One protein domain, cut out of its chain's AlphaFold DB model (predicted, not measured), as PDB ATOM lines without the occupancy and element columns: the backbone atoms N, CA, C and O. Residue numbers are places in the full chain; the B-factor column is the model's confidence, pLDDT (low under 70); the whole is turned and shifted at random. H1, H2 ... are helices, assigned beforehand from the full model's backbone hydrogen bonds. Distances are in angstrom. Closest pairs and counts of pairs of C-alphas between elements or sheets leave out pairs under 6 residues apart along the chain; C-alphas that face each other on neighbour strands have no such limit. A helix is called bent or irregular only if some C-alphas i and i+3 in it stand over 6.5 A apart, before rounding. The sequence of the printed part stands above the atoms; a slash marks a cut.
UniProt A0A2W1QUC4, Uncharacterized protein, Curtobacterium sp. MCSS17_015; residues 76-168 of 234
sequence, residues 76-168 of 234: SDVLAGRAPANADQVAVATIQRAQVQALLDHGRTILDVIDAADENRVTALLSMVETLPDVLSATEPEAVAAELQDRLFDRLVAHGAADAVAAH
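Overview. This is residues 76 to 168 of the 234 residues of an uncharacterized protein of Curtobacterium sp. MCSS17_015 (UniProt A0A2W1QUC4). H4 is the middle of this small helical body: the longest helix, H2, crosses it steeply on one side, and H6 runs side by side with it, antiparallel, on the other. The four short helices fill in around these three: H3 bridges from the last part of H2 to H6, H5 makes a corner at the first residues of H6, and H7 packs on the last part of H6, with H1 next to it. The printed part has 93 residues with seven named helices, H1 to H7 in chain order, and no named strand; the class is all helix, its packing part aligned and part crossed, some helix pairs at a shallow tilt and others not. It is compact, with a radius of gyration of the C-alphas of 12.8 A, and its outline is rounded, spanning 33 by 27 by 21 A.

Arrangement. H2, residues 87 to 105, touches H4, residues 119 to 131, with its residues 92 to 100 alone. Their closest C-alphas, of Ala 93 and Ala 124, are 5.0 A apart, and they run the same way at a steep tilt of 68 degrees, only just short of about perpendicular. H4 touches H6, residues 141 to 158, opposite ways at a shallow tilt of 4 degrees; the closest C-alphas are those of Val 129 and Ala 145, 6.0 A. H2 and H6 are apart. H6 is the hub, touching four helices. H3, residues 110 to 115, touches residues 151 to 155 of H6, the same way at a shallow tilt of 19 degrees, closest at the C-alphas of Ile 114 and Leu 152, 6.5 A. H3 and H2 only just touch, with 3 pairs of C-alphas within 8 A, the closest those of Leu 104 and Ile 110, 7.0 A. H5, residues 133 to 136, and H6 touch only at the corner, closest at the C-alphas of Val 135 and Pro 141, 5.0 A. H7, residues 162 to 168, touches residues 153 to 157 of H6 at a steep tilt of 57 degrees, opposite ways, with the C-alphas of Val 157 and Val 165 closest at 5.0 A. H1, residues 76 to 80, only just touches H7, with 3 pairs within 8 A, the closest the C-alphas of Val 78 and Ala 164, 6.0 A. Every O i to N i+4 pair is within hydrogen-bond range in H1, H2, H3, H6 and H7; in H4 it is 7 of 9, and H5 is too short for such a pair.

Along the chain. H2 measures 26.8 A from C-alpha 87 at (-20.325, -1.783, -26.290) to C-alpha 105. H6 measures 25.7 A and ends with C-alpha 158 at (-42.682, -7.271, -41.235). H4 measures 19.7 A and is irregular, with C-alphas 127 and 130 7.6 A apart. H1 begins with C-alpha 76 at (-38.725, 8.522, -36.252).

Size, cuts and confidence. The two C-alphas farthest apart, of Asp 88 and Thr 139, are 36.4 A from each other. The printed part has no cut; the link from H1 to H2 is short, the other five are tight. The mean pLDDT of the printed part is 94.7, and no printed residue is under 70.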
ATOM      1  N   SER A  76     -39.966   7.834 -36.618       93.12
ATOM      2  CA  SER A  76     -38.725   8.522 -36.252       93.12
ATOM      3  C   SER A  76     -38.211   8.072 -34.881       93.12
ATOM      4  O   SER A  76     -37.026   7.764 -34.759       93.12
ATOM      5  N   ASP A  77     -39.098   7.925 -33.891       94.88
ATOM      6  CA  ASP A  77     -38.732   7.434 -32.555       94.88
ATOM      7  C   ASP A  77     -38.181   6.005 -32.612       94.88
ATOM      8  O   ASP A  77     -37.163   5.701 -31.988       94.88
ATOM      9  N   VAL A  78     -38.826   5.134 -33.397       96.25
ATOM     10  CA  VAL A  78     -38.394   3.741 -33.585       96.25
ATOM     11  C   VAL A  78     -37.013   3.688 -34.223       96.25
ATOM     12  O   VAL A  78     -36.129   3.006 -33.707       96.25
ATOM     13  N   LEU A  79     -36.808   4.415 -35.324       95.00
ATOM     14  CA  LEU A  79     -35.537   4.428 -36.046       95.00
ATOM     15  C   LEU A  79     -34.406   5.022 -35.193       95.00
ATOM     16  O   LEU A  79     -33.326   4.432 -35.123       95.00
ATOM     17  N   ALA A  80     -34.657   6.125 -34.483       92.38
ATOM     18  CA  ALA A  80     -33.691   6.729 -33.565       92.38
ATOM     19  C   ALA A  80     -33.337   5.788 -32.400       92.38
ATOM     20  O   ALA A  80     -32.172   5.678 -32.011       92.38
ATOM     21  N   GLY A  81     -34.323   5.044 -31.889       93.75
ATOM     22  CA  GLY A  81     -34.145   4.034 -30.848       93.75
ATOM     23  C   GLY A  81     -33.270   2.843 -31.257       93.75
ATOM     24  O   GLY A  81     -32.848   2.079 -30.389       93.75
ATOM     25  N   ARG A  82     -32.954   2.676 -32.551       93.56
ATOM     26  CA  ARG A  82     -32.080   1.594 -33.039       93.56
ATOM     27  C   ARG A  82     -30.593   1.896 -32.934       93.56
ATOM     28  O   ARG A  82     -29.792   0.999 -33.194       93.56
ATOM     29  N   ALA A  83     -30.199   3.103 -32.533       90.50
ATOM     30  CA  ALA A  83     -28.796   3.420 -32.300       90.50
ATOM     31  C   ALA A  83     -28.194   2.525 -31.185       90.50
ATOM     32  O   ALA A  83     -28.794   2.398 -30.115       90.50
ATOM     33  N   PRO A  84     -27.005   1.916 -31.385       91.44
ATOM     34  CA  PRO A  84     -26.339   1.130 -30.345       91.44
ATOM     35  C   PRO A  84     -26.083   1.951 -29.072       91.44
ATOM     36  O   PRO A  84     -25.402   2.972 -29.110       91.44
ATOM     37  N   ALA A  85     -26.581   1.474 -27.933       92.75
ATOM     38  CA  ALA A  85     -26.487   2.152 -26.641       92.75
ATOM     39  C   ALA A  85     -25.332   1.645 -25.758       92.75
ATOM     40  O   ALA A  85     -24.999   2.267 -24.749       92.75
ATOM     41  N   ASN A  86     -24.725   0.502 -26.094       95.00
ATOM     42  CA  ASN A  86     -23.638  -0.100 -25.318       95.00
ATOM     43  C   ASN A  86     -22.594  -0.808 -26.200       95.00
ATOM     44  O   ASN A  86     -22.788  -0.999 -27.400       95.00
ATOM     45  N   ALA A  87     -21.466  -1.191 -25.591       95.50
ATOM     46  CA  ALA A  87     -20.325  -1.783 -26.290       95.50
ATOM     47  C   ALA A  87     -20.665  -3.101 -27.008       95.50
ATOM     48  O   ALA A  87     -20.192  -3.324 -28.123       95.50
ATOM     49  N   ASP A  88     -21.516  -3.938 -26.413       96.25
ATOM     50  CA  ASP A  88     -21.923  -5.211 -27.012       96.25
ATOM     51  C   ASP A  88     -22.749  -4.974 -28.281       96.25
ATOM     52  O   ASP A  88     -22.493  -5.576 -29.325       96.25
ATOM     53  N   GLN A  89     -23.685  -4.023 -28.236       93.69
ATOM     54  CA  GLN A  89     -24.467  -3.617 -29.405       93.69
ATOM     55  C   GLN A  89     -23.585  -2.992 -30.493       93.69
ATOM     56  O   GLN A  89     -23.790  -3.264 -31.675       93.69
ATOM     57  N   VAL A  90     -22.563  -2.212 -30.124       94.19
ATOM     58  CA  VAL A  90     -21.581  -1.673 -31.082       94.19
ATOM     59  C   VAL A  90     -20.786  -2.798 -31.752       94.19
ATOM     60  O   VAL A  90     -20.538  -2.740 -32.962       94.19
ATOM     61  N   ALA A  91     -20.399  -3.835 -31.005       95.69
ATOM     62  CA  ALA A  91     -19.695  -4.987 -31.555       95.69
ATOM     63  C   ALA A  91     -20.575  -5.751 -32.558       95.69
ATOM     64  O   ALA A  91     -20.139  -6.001 -33.686       95.69
ATOM     65  N   VAL A  92     -21.833  -6.035 -32.196       94.94
ATOM     66  CA  VAL A  92     -22.812  -6.672 -33.096       94.94
ATOM     67  C   VAL A  92     -23.027  -5.828 -34.351       94.94
ATOM     68  O   VAL A  92     -22.896  -6.347 -35.461       94.94
ATOM     69  N   ALA A  93     -23.274  -4.525 -34.201       93.69
ATOM     70  CA  ALA A  93     -23.469  -3.621 -35.330       93.69
ATOM     71  C   ALA A  93     -22.237  -3.582 -36.245       93.69
ATOM     72  O   ALA A  93     -22.366  -3.579 -37.463       93.69
ATOM     73  N   THR A  94     -21.023  -3.609 -35.692       95.06
ATOM     74  CA  THR A  94     -19.785  -3.627 -36.488       95.06
ATOM     75  C   THR A  94     -19.644  -4.904 -37.315       95.06
ATOM     76  O   THR A  94     -19.319  -4.821 -38.499       95.06
ATOM     77  N   ILE A  95     -19.953  -6.067 -36.736       96.81
ATOM     78  CA  ILE A  95     -19.963  -7.343 -37.467       96.81
ATOM     79  C   ILE A  95     -21.017  -7.309 -38.581       96.81
ATOM     80  O   ILE A  95     -20.726  -7.684 -39.716       96.81
ATOM     81  N   GLN A  96     -22.222  -6.824 -38.282       96.88
ATOM     82  CA  GLN A  96     -23.307  -6.737 -39.259       96.88
ATOM     83  C   GLN A  96     -22.981  -5.773 -40.405       96.88
ATOM     84  O   GLN A  96     -23.214  -6.117 -41.559       96.88
ATOM     85  N   ARG A  97     -22.363  -4.620 -40.124       95.19
ATOM     86  CA  ARG A  97     -21.886  -3.693 -41.164       95.19
ATOM     87  C   ARG A  97     -20.869  -4.356 -42.091       95.19
ATOM     88  O   ARG A  97     -20.976  -4.219 -43.304       95.19
ATOM     89  N   ALA A  98     -19.924  -5.122 -41.543       96.12
ATOM     90  CA  ALA A  98     -18.957  -5.862 -42.353       96.12
ATOM     91  C   ALA A  98     -19.633  -6.918 -43.250       96.12
ATOM     92  O   ALA A  98     -19.251  -7.082 -44.404       96.12
ATOM     93  N   GLN A  99     -20.666  -7.603 -42.747       97.00
ATOM     94  CA  GLN A  99     -21.453  -8.551 -43.545       97.00
ATOM     95  C   GLN A  99     -22.258  -7.858 -44.648       97.00
ATOM     96  O   GLN A  99     -22.287  -8.347 -45.773       97.00
ATOM     97  N   VAL A 100     -22.893  -6.722 -44.340       96.19
ATOM     98  CA  VAL A 100     -23.606  -5.896 -45.324       96.19
ATOM     99  C   VAL A 100     -22.647  -5.451 -46.422       96.19
ATOM    100  O   VAL A 100     -22.936  -5.680 -47.591       96.19
ATOM    101  N   GLN A 101     -21.483  -4.904 -46.060       95.00
ATOM    102  CA  GLN A 101     -20.482  -4.484 -47.038       95.00
ATOM    103  C   GLN A 101     -20.043  -5.650 -47.928       95.00
ATOM    104  O   GLN A 101     -20.033  -5.509 -49.144       95.00
ATOM    105  N   ALA A 102     -19.778  -6.824 -47.349       96.38
ATOM    106  CA  ALA A 102     -19.419  -8.006 -48.130       96.38
ATOM    107  C   ALA A 102     -20.526  -8.422 -49.118       96.38
ATOM    108  O   ALA A 102     -20.226  -8.823 -50.240       96.38
ATOM    109  N   LEU A 103     -21.807  -8.316 -48.743       96.19
ATOM    110  CA  LEU A 103     -22.924  -8.596 -49.655       96.19
ATOM    111  C   LEU A 103     -22.968  -7.604 -50.824       96.19
ATOM    112  O   LEU A 103     -23.166  -8.025 -51.965       96.19
ATOM    113  N   LEU A 104     -22.760  -6.315 -50.544       94.69
ATOM    114  CA  LEU A 104     -22.715  -5.261 -51.560       94.69
ATOM    115  C   LEU A 104     -21.512  -5.442 -52.500       94.69
ATOM    116  O   LEU A 104     -21.673  -5.395 -53.718       94.69
ATOM    117  N   ASP A 105     -20.332  -5.756 -51.960       95.25
ATOM    118  CA  ASP A 105     -19.112  -6.028 -52.736       95.25
ATOM    119  C   ASP A 105     -19.268  -7.261 -53.647       95.25
ATOM    120  O   ASP A 105     -18.666  -7.345 -54.719       95.25
ATOM    121  N   HIS A 106     -20.113  -8.218 -53.250       96.19
ATOM    122  CA  HIS A 106     -20.500  -9.373 -54.062       96.19
ATOM    123  C   HIS A 106     -21.639  -9.087 -55.059       96.19
ATOM    124  O   HIS A 106     -22.146 -10.015 -55.692       96.19
ATOM    125  N   GLY A 107     -22.022  -7.821 -55.237       94.50
ATOM    126  CA  GLY A 107     -22.966  -7.376 -56.260       94.50
ATOM    127  C   GLY A 107     -24.440  -7.498 -55.877       94.50
ATOM    128  O   GLY A 107     -25.297  -7.387 -56.753       94.50
ATOM    129  N   ARG A 108     -24.769  -7.732 -54.597       96.06
ATOM    130  CA  ARG A 108     -26.158  -7.598 -54.130       96.06
ATOM    131  C   ARG A 108     -26.544  -6.126 -54.084       96.06
ATOM    132  O   ARG A 108     -25.730  -5.276 -53.736       96.06
ATOM    133  N   THR A 109     -27.797  -5.837 -54.415       94.75
ATOM    134  CA  THR A 109     -28.333  -4.476 -54.308       94.75
ATOM    135  C   THR A 109     -28.620  -4.134 -52.844       94.75
ATOM    136  O   THR A 109     -28.833  -5.026 -52.021       94.75
ATOM    137  N   ILE A 110     -28.669  -2.847 -52.497       94.75
ATOM    138  CA  ILE A 110     -29.060  -2.444 -51.139       94.75
ATOM    139  C   ILE A 110     -30.482  -2.908 -50.793       94.75
ATOM    140  O   ILE A 110     -30.724  -3.360 -49.677       94.75
ATOM    141  N   LEU A 111     -31.397  -2.875 -51.764       94.88
ATOM    142  CA  LEU A 111     -32.785  -3.302 -51.585       94.88
ATOM    143  C   LEU A 111     -32.873  -4.798 -51.261       94.88
ATOM    144  O   LEU A 111     -33.507  -5.177 -50.284       94.88
ATOM    145  N   ASP A 112     -32.131  -5.628 -51.991       95.94
ATOM    146  CA  ASP A 112     -32.003  -7.061 -51.719       95.94
ATOM    147  C   ASP A 112     -31.496  -7.358 -50.297       95.94
ATOM    148  O   ASP A 112     -31.870  -8.361 -49.682       95.94
ATOM    149  N   VAL A 113     -30.568  -6.530 -49.808       97.00
ATOM    150  CA  VAL A 113     -29.985  -6.676 -48.471       97.00
ATOM    151  C   VAL A 113     -30.989  -6.254 -47.398       97.00
ATOM    152  O   VAL A 113     -31.072  -6.936 -46.379       97.00
ATOM    153  N   ILE A 114     -31.772  -5.193 -47.633       96.81
ATOM    154  CA  ILE A 114     -32.870  -4.756 -46.754       96.81
ATOM    155  C   ILE A 114     -33.952  -5.838 -46.672       96.81
ATOM    156  O   ILE A 114     -34.328  -6.242 -45.572       96.81
ATOM    157  N   ASP A 115     -34.395  -6.375 -47.808       95.38
ATOM    158  CA  ASP A 115     -35.468  -7.376 -47.868       95.38
ATOM    159  C   ASP A 115     -35.111  -8.674 -47.125       95.38
ATOM    160  O   ASP A 115     -35.984  -9.370 -46.601       95.38
ATOM    161  N   ALA A 116     -33.817  -9.003 -47.051       95.50
ATOM    162  CA  ALA A 116     -33.290 -10.156 -46.324       95.50
ATOM    163  C   ALA A 116     -32.734  -9.810 -44.928       95.50
ATOM    164  O   ALA A 116     -32.232 -10.703 -44.236       95.50
ATOM    165  N   ALA A 117     -32.768  -8.542 -44.513       96.44
ATOM    166  CA  ALA A 117     -32.221  -8.110 -43.234       96.44
ATOM    167  C   ALA A 117     -33.041  -8.687 -42.082       96.44
ATOM    168  O   ALA A 117     -34.263  -8.708 -42.162       96.44
ATOM    169  N   ASP A 118     -32.364  -9.149 -41.030       94.94
ATOM    170  CA  ASP A 118     -32.958  -9.351 -39.709       94.94
ATOM    171  C   ASP A 118     -32.873  -8.045 -38.897       94.94
ATOM    172  O   ASP A 118     -32.300  -7.055 -39.356       94.94
ATOM    173  N   GLU A 119     -33.421  -8.023 -37.681       92.69
ATOM    174  CA  GLU A 119     -33.448  -6.812 -36.845       92.69
ATOM    175  C   GLU A 119     -32.043  -6.230 -36.582       92.69
ATOM    176  O   GLU A 119     -31.837  -5.021 -36.694       92.69
ATOM    177  N   ASN A 120     -31.040  -7.078 -36.326       93.19
ATOM    178  CA  ASN A 120     -29.663  -6.623 -36.102       93.19
ATOM    179  C   ASN A 120     -29.044  -6.026 -37.373       93.19
ATOM    180  O   ASN A 120     -28.291  -5.048 -37.310       93.19
ATOM    181  N   ARG A 121     -29.342  -6.613 -38.537       95.50
ATOM    182  CA  ARG A 121     -28.885  -6.102 -39.828       95.50
ATOM    183  C   ARG A 121     -29.593  -4.804 -40.202       95.50
ATOM    184  O   ARG A 121     -28.931  -3.929 -40.750       95.50
ATOM    185  N   VAL A 122     -30.866  -4.627 -39.843       94.69
ATOM    186  CA  VAL A 122     -31.570  -3.343 -39.987       94.69
ATOM    187  C   VAL A 122     -30.873  -2.245 -39.181       94.69
ATOM    188  O   VAL A 122     -30.564  -1.197 -39.743       94.69
ATOM    189  N   THR A 123     -30.530  -2.487 -37.911       91.75
ATOM    190  CA  THR A 123     -29.763  -1.521 -37.098       91.75
ATOM    191  C   THR A 123     -28.437  -1.134 -37.756       91.75
ATOM    192  O   THR A 123     -28.075   0.042 -37.805       91.75
ATOM    193  N   ALA A 124     -27.703  -2.113 -38.289       93.88
ATOM    194  CA  ALA A 124     -26.452  -1.844 -38.987       93.88
ATOM    195  C   ALA A 124     -26.669  -1.013 -40.260       93.88
ATOM    196  O   ALA A 124     -25.945  -0.040 -40.472       93.88
ATOM    197  N   LEU A 125     -27.680  -1.357 -41.062       95.12
ATOM    198  CA  LEU A 125     -28.046  -0.623 -42.271       95.12
ATOM    199  C   LEU A 125     -28.418   0.826 -41.952       95.12
ATOM    200  O   LEU A 125     -27.878   1.716 -42.599       95.12
ATOM    201  N   LEU A 126     -29.226   1.079 -40.915       94.31
ATOM    202  CA  LEU A 126     -29.592   2.435 -40.480       94.31
ATOM    203  C   LEU A 126     -28.362   3.309 -40.199       94.31
ATOM    204  O   LEU A 126     -28.323   4.459 -40.617       94.31
ATOM    205  N   SER A 127     -27.323   2.749 -39.569       91.12
ATOM    206  CA  SER A 127     -26.070   3.480 -39.315       91.12
ATOM    207  C   SER A 127     -25.214   3.737 -40.564       91.12
ATOM    208  O   SER A 127     -24.261   4.510 -40.501       91.12
ATOM    209  N   MET A 128     -25.513   3.061 -41.676       93.31
ATOM    210  CA  MET A 128     -24.781   3.169 -42.938       93.31
ATOM    211  C   MET A 128     -25.519   3.986 -44.000       93.31
ATOM    212  O   MET A 128     -24.832   4.477 -44.891       93.31
ATOM    213  N   VAL A 129     -26.855   4.128 -43.925       94.19
ATOM    214  CA  VAL A 129     -27.711   4.696 -44.992       94.19
ATOM    215  C   VAL A 129     -27.113   5.966 -45.595       94.19
ATOM    216  O   VAL A 129     -26.885   6.016 -46.799       94.19
ATOM    217  N   GLU A 130     -26.773   6.953 -44.767       92.19
ATOM    218  CA  GLU A 130     -26.262   8.255 -45.226       92.19
ATOM    219  C   GLU A 130     -24.884   8.185 -45.906       92.19
ATOM    220  O   GLU A 130     -24.471   9.117 -46.589       92.19
ATOM    221  N   THR A 131     -24.159   7.080 -45.731       93.06
ATOM    222  CA  THR A 131     -22.806   6.868 -46.270       93.06
ATOM    223  C   THR A 131     -22.757   5.859 -47.416       93.06
ATOM    224  O   THR A 131     -21.676   5.561 -47.927       93.06
ATOM    225  N   LEU A 132     -23.906   5.319 -47.832       92.44
ATOM    226  CA  LEU A 132     -23.965   4.388 -48.954       92.44
ATOM    227  C   LEU A 132     -23.601   5.104 -50.268       92.44
ATOM    228  O   LEU A 132     -24.070   6.221 -50.496       92.44
ATOM    229  N   PRO A 133     -22.828   4.472 -51.173       89.31
ATOM    230  CA  PRO A 133     -22.449   5.082 -52.450       89.31
ATOM    231  C   PRO A 133     -23.641   5.560 -53.288       89.31
ATOM    232  O   PRO A 133     -23.589   6.645 -53.866       89.31
ATOM    233  N   ASP A 134     -24.730   4.791 -53.314       87.31
ATOM    234  CA  ASP A 134     -25.948   5.125 -54.063       87.31
ATOM    235  C   ASP A 134     -26.641   6.378 -53.505       87.31
ATOM    236  O   ASP A 134     -27.166   7.186 -54.265       87.31
ATOM    237  N   VAL A 135     -26.583   6.586 -52.185       92.38
ATOM    238  CA  VAL A 135     -27.125   7.781 -51.519       92.38
ATOM    239  C   VAL A 135     -26.225   8.987 -51.775       92.38
ATOM    240  O   VAL A 135     -26.701  10.040 -52.186       92.38
ATOM    241  N   LEU A 136     -24.911   8.827 -51.599       93.56
ATOM    242  CA  LEU A 136     -23.936   9.905 -51.794       93.56
ATOM    243  C   LEU A 136     -23.844  10.388 -53.249       93.56
ATOM    244  O   LEU A 136     -23.481  11.536 -53.493       93.56
ATOM    245  N   SER A 137     -24.131   9.510 -54.210       92.94
ATOM    246  CA  SER A 137     -24.105   9.828 -55.643       92.94
ATOM    247  C   SER A 137     -25.443  10.332 -56.192       92.94
ATOM    248  O   SER A 137     -25.496  10.785 -57.338       92.94
ATOM    249  N   ALA A 138     -26.515  10.285 -55.395       94.81
ATOM    250  CA  ALA A 138     -27.829  10.757 -55.799       94.81
ATOM    251  C   ALA A 138     -27.871  12.285 -55.949       94.81
ATOM    252  O   ALA A 138     -27.163  13.028 -55.272       94.81
ATOM    253  N   THR A 139     -28.758  12.773 -56.821       95.75
ATOM    254  CA  THR A 139     -29.035  14.215 -56.947       95.75
ATOM    255  C   THR A 139     -29.672  14.785 -55.679       95.75
ATOM    256  O   THR A 139     -29.397  15.928 -55.321       95.75
ATOM    257  N   GLU A 140     -30.468  13.973 -54.981       95.69
ATOM    258  CA  GLU A 140     -31.133  14.319 -53.722       95.69
ATOM    259  C   GLU A 140     -30.816  13.254 -52.654       95.69
ATOM    260  O   GLU A 140     -31.638  12.370 -52.396       95.69
ATOM    261  N   PRO A 141     -29.618  13.293 -52.034       92.88
ATOM    262  CA  PRO A 141     -29.186  12.279 -51.070       92.88
ATOM    263  C   PRO A 141     -30.153  12.109 -49.895       92.88
ATOM    264  O   PRO A 141     -30.426  10.989 -49.474       92.88
ATOM    265  N   GLU A 142     -30.714  13.212 -49.395       94.44
ATOM    266  CA  GLU A 142     -31.663  13.205 -48.275       94.44
ATOM    267  C   GLU A 142     -32.957  12.452 -48.621       94.44
ATOM    268  O   GLU A 142     -33.449  11.672 -47.808       94.44
ATOM    269  N   ALA A 143     -33.476  12.619 -49.843       93.25
ATOM    270  CA  ALA A 143     -34.682  11.928 -50.294       93.25
ATOM    271  C   ALA A 143     -34.448  10.417 -50.446       93.25
ATOM    272  O   ALA A 143     -35.270   9.613 -50.008       93.25
ATOM    273  N   VAL A 144     -33.301  10.020 -51.008       94.69
ATOM    274  CA  VAL A 144     -32.941   8.598 -51.142       94.69
ATOM    275  C   VAL A 144     -32.697   7.966 -49.771       94.69
ATOM    276  O   VAL A 144     -33.148   6.849 -49.518       94.69
ATOM    277  N   ALA A 145     -32.025   8.674 -48.859       94.94
ATOM    278  CA  ALA A 145     -31.829   8.210 -47.489       94.94
ATOM    279  C   ALA A 145     -33.168   7.990 -46.769       94.94
ATOM    280  O   ALA A 145     -33.349   6.948 -46.138       94.94
ATOM    281  N   ALA A 146     -34.114   8.924 -46.911       94.50
ATOM    282  CA  ALA A 146     -35.453   8.800 -46.346       94.50
ATOM    283  C   ALA A 146     -36.216   7.589 -46.918       94.50
ATOM    284  O   ALA A 146     -36.780   6.816 -46.147       94.50
ATOM    285  N   GLU A 147     -36.164   7.344 -48.235       94.94
ATOM    286  CA  GLU A 147     -36.798   6.156 -48.836       94.94
ATOM    287  C   GLU A 147     -36.212   4.850 -48.271       94.94
ATOM    288  O   GLU A 147     -36.942   3.908 -47.954       94.94
ATOM    289  N   LEU A 148     -34.887   4.775 -48.111       96.25
ATOM    290  CA  LEU A 148     -34.246   3.593 -47.529       96.25
ATOM    291  C   LEU A 148     -34.623   3.406 -46.055       96.25
ATOM    292  O   LEU A 148     -34.847   2.273 -45.625       96.25
ATOM    293  N   GLN A 149     -34.716   4.492 -45.286       96.44
ATOM    294  CA  GLN A 149     -35.180   4.460 -43.897       96.44
ATOM    295  C   GLN A 149     -36.631   3.976 -43.788       96.44
ATOM    296  O   GLN A 149     -36.925   3.162 -42.912       96.44
ATOM    297  N   ASP A 150     -37.505   4.393 -44.706       95.81
ATOM    298  CA  ASP A 150     -38.887   3.914 -44.780       95.81
ATOM    299  C   ASP A 150     -38.941   2.403 -45.029       95.81
ATOM    300  O   ASP A 150     -39.607   1.675 -44.293       95.81
ATOM    301  N   ARG A 151     -38.151   1.889 -45.979       96.56
ATOM    302  CA  ARG A 151     -38.087   0.437 -46.226       96.56
ATOM    303  C   ARG A 151     -37.511  -0.344 -45.049       96.56
ATOM    304  O   ARG A 151     -37.951  -1.459 -44.770       96.56
ATOM    305  N   LEU A 152     -36.521   0.215 -44.354       97.12
ATOM    306  CA  LEU A 152     -35.963  -0.386 -43.142       97.12
ATOM    307  C   LEU A 152     -37.007  -0.438 -42.017       97.12
ATOM    308  O   LEU A 152     -37.087  -1.445 -41.315       97.12
ATOM    309  N   PHE A 153     -37.834   0.600 -41.874       97.69
ATOM    310  CA  PHE A 153     -38.959   0.591 -40.943       97.69
ATOM    311  C   PHE A 153     -40.001  -0.470 -41.317       97.69
ATOM    312  O   PHE A 153     -40.352  -1.296 -40.472       97.69
ATOM    313  N   ASP A 154     -40.424  -0.529 -42.582       96.69
ATOM    314  CA  ASP A 154     -41.359  -1.551 -43.071       96.69
ATOM    315  C   ASP A 154     -40.824  -2.966 -42.823       96.69
ATOM    316  O   ASP A 154     -41.566  -3.881 -42.451       96.69
ATOM    317  N   ARG A 155     -39.506  -3.152 -42.950       96.94
ATOM    318  CA  ARG A 155     -38.853  -4.421 -42.641       96.94
ATOM    319  C   ARG A 155     -38.947  -4.786 -41.156       96.94
ATOM    320  O   ARG A 155     -39.182  -5.954 -40.843       96.94
ATOM    321  N   LEU A 156     -38.797  -3.823 -40.244       96.62
ATOM    322  CA  LEU A 156     -38.998  -4.043 -38.804       96.62
ATOM    323  C   LEU A 156     -40.446  -4.438 -38.493       96.62
ATOM    324  O   LEU A 156     -40.675  -5.370 -37.719       96.62
ATOM    325  N   VAL A 157     -41.417  -3.780 -39.136       96.88
ATOM    326  CA  VAL A 157     -42.843  -4.124 -39.019       96.88
ATOM    327  C   VAL A 157     -43.090  -5.552 -39.507       96.88
ATOM    328  O   VAL A 157     -43.701  -6.346 -38.791       96.88
ATOM    329  N   ALA A 158     -42.554  -5.923 -40.673       95.38
ATOM    330  CA  ALA A 158     -42.682  -7.271 -41.235       95.38
ATOM    331  C   ALA A 158     -42.058  -8.359 -40.342       95.38
ATOM    332  O   ALA A 158     -42.509  -9.506 -40.344       95.38
ATOM    333  N   HIS A 159     -41.040  -8.007 -39.555       94.62
ATOM    334  CA  HIS A 159     -40.442  -8.883 -38.550       94.62
ATOM    335  C   HIS A 159     -41.197  -8.945 -37.221       94.62
ATOM    336  O   HIS A 159     -40.849  -9.765 -36.370       94.62
ATOM    337  N   GLY A 160     -42.225  -8.120 -37.038       95.12
ATOM    338  CA  GLY A 160     -42.994  -8.067 -35.801       95.12
ATOM    339  C   GLY A 160     -42.256  -7.383 -34.651       95.12
ATOM    340  O   GLY A 160     -42.557  -7.673 -33.492       95.12
ATOM    341  N   ALA A 161     -41.295  -6.495 -34.939       95.25
ATOM    342  CA  ALA A 161     -40.661  -5.680 -33.908       95.25
ATOM    343  C   ALA A 161     -41.733  -4.826 -33.208       95.25
ATOM    344  O   ALA A 161     -42.433  -4.046 -33.852       95.25
ATOM    345  N   ALA A 162     -41.914  -5.027 -31.899       94.19
ATOM    346  CA  ALA A 162     -43.115  -4.574 -31.191       94.19
ATOM    347  C   ALA A 162     -43.315  -3.047 -31.222       94.19
ATOM    348  O   ALA A 162     -44.437  -2.572 -31.375       94.19
ATOM    349  N   ASP A 163     -42.231  -2.288 -31.106       95.00
ATOM    350  CA  ASP A 163     -42.190  -0.829 -31.225       95.00
ATOM    351  C   ASP A 163     -42.490  -0.346 -32.654       95.00
ATOM    352  O   ASP A 163     -43.269   0.587 -32.825       95.00
ATOM    353  N   ALA A 164     -41.944  -1.009 -33.679       96.19
ATOM    354  CA  ALA A 164     -42.221  -0.695 -35.080       96.19
ATOM    355  C   ALA A 164     -43.682  -0.985 -35.444       96.19
ATOM    356  O   ALA A 164     -44.341  -0.153 -36.063       96.19
ATOM    357  N   VAL A 165     -44.219  -2.128 -35.006       96.12
ATOM    358  CA  VAL A 165     -45.638  -2.473 -35.175       96.12
ATOM    359  C   VAL A 165     -46.527  -1.452 -34.467       96.12
ATOM    360  O   VAL A 165     -47.498  -0.986 -35.059       96.12
ATOM    361  N   ALA A 166     -46.187  -1.058 -33.235       94.25
ATOM    362  CA  ALA A 166     -46.933  -0.038 -32.504       94.25
ATOM    363  C   ALA A 166     -46.897   1.325 -33.216       94.25
ATOM    364  O   ALA A 166     -47.935   1.971 -33.338       94.25
ATOM    365  N   ALA A 167     -45.738   1.745 -33.730       95.50
ATOM    366  CA  ALA A 167     -45.610   2.984 -34.494       95.50
ATOM    367  C   ALA A 167     -46.400   2.936 -35.807       95.50
ATOM    368  O   ALA A 167     -47.103   3.885 -36.136       95.50
ATOM    369  N   HIS A 168     -46.367   1.808 -36.519       95.50
ATOM    370  CA  HIS A 168     -47.144   1.614 -37.740       95.50
ATOM    371  C   HIS A 168     -48.655   1.692 -37.475       95.50
ATOM    372  O   HIS A 168     -49.386   2.357 -38.206       95.50
TER     373      HIS A 168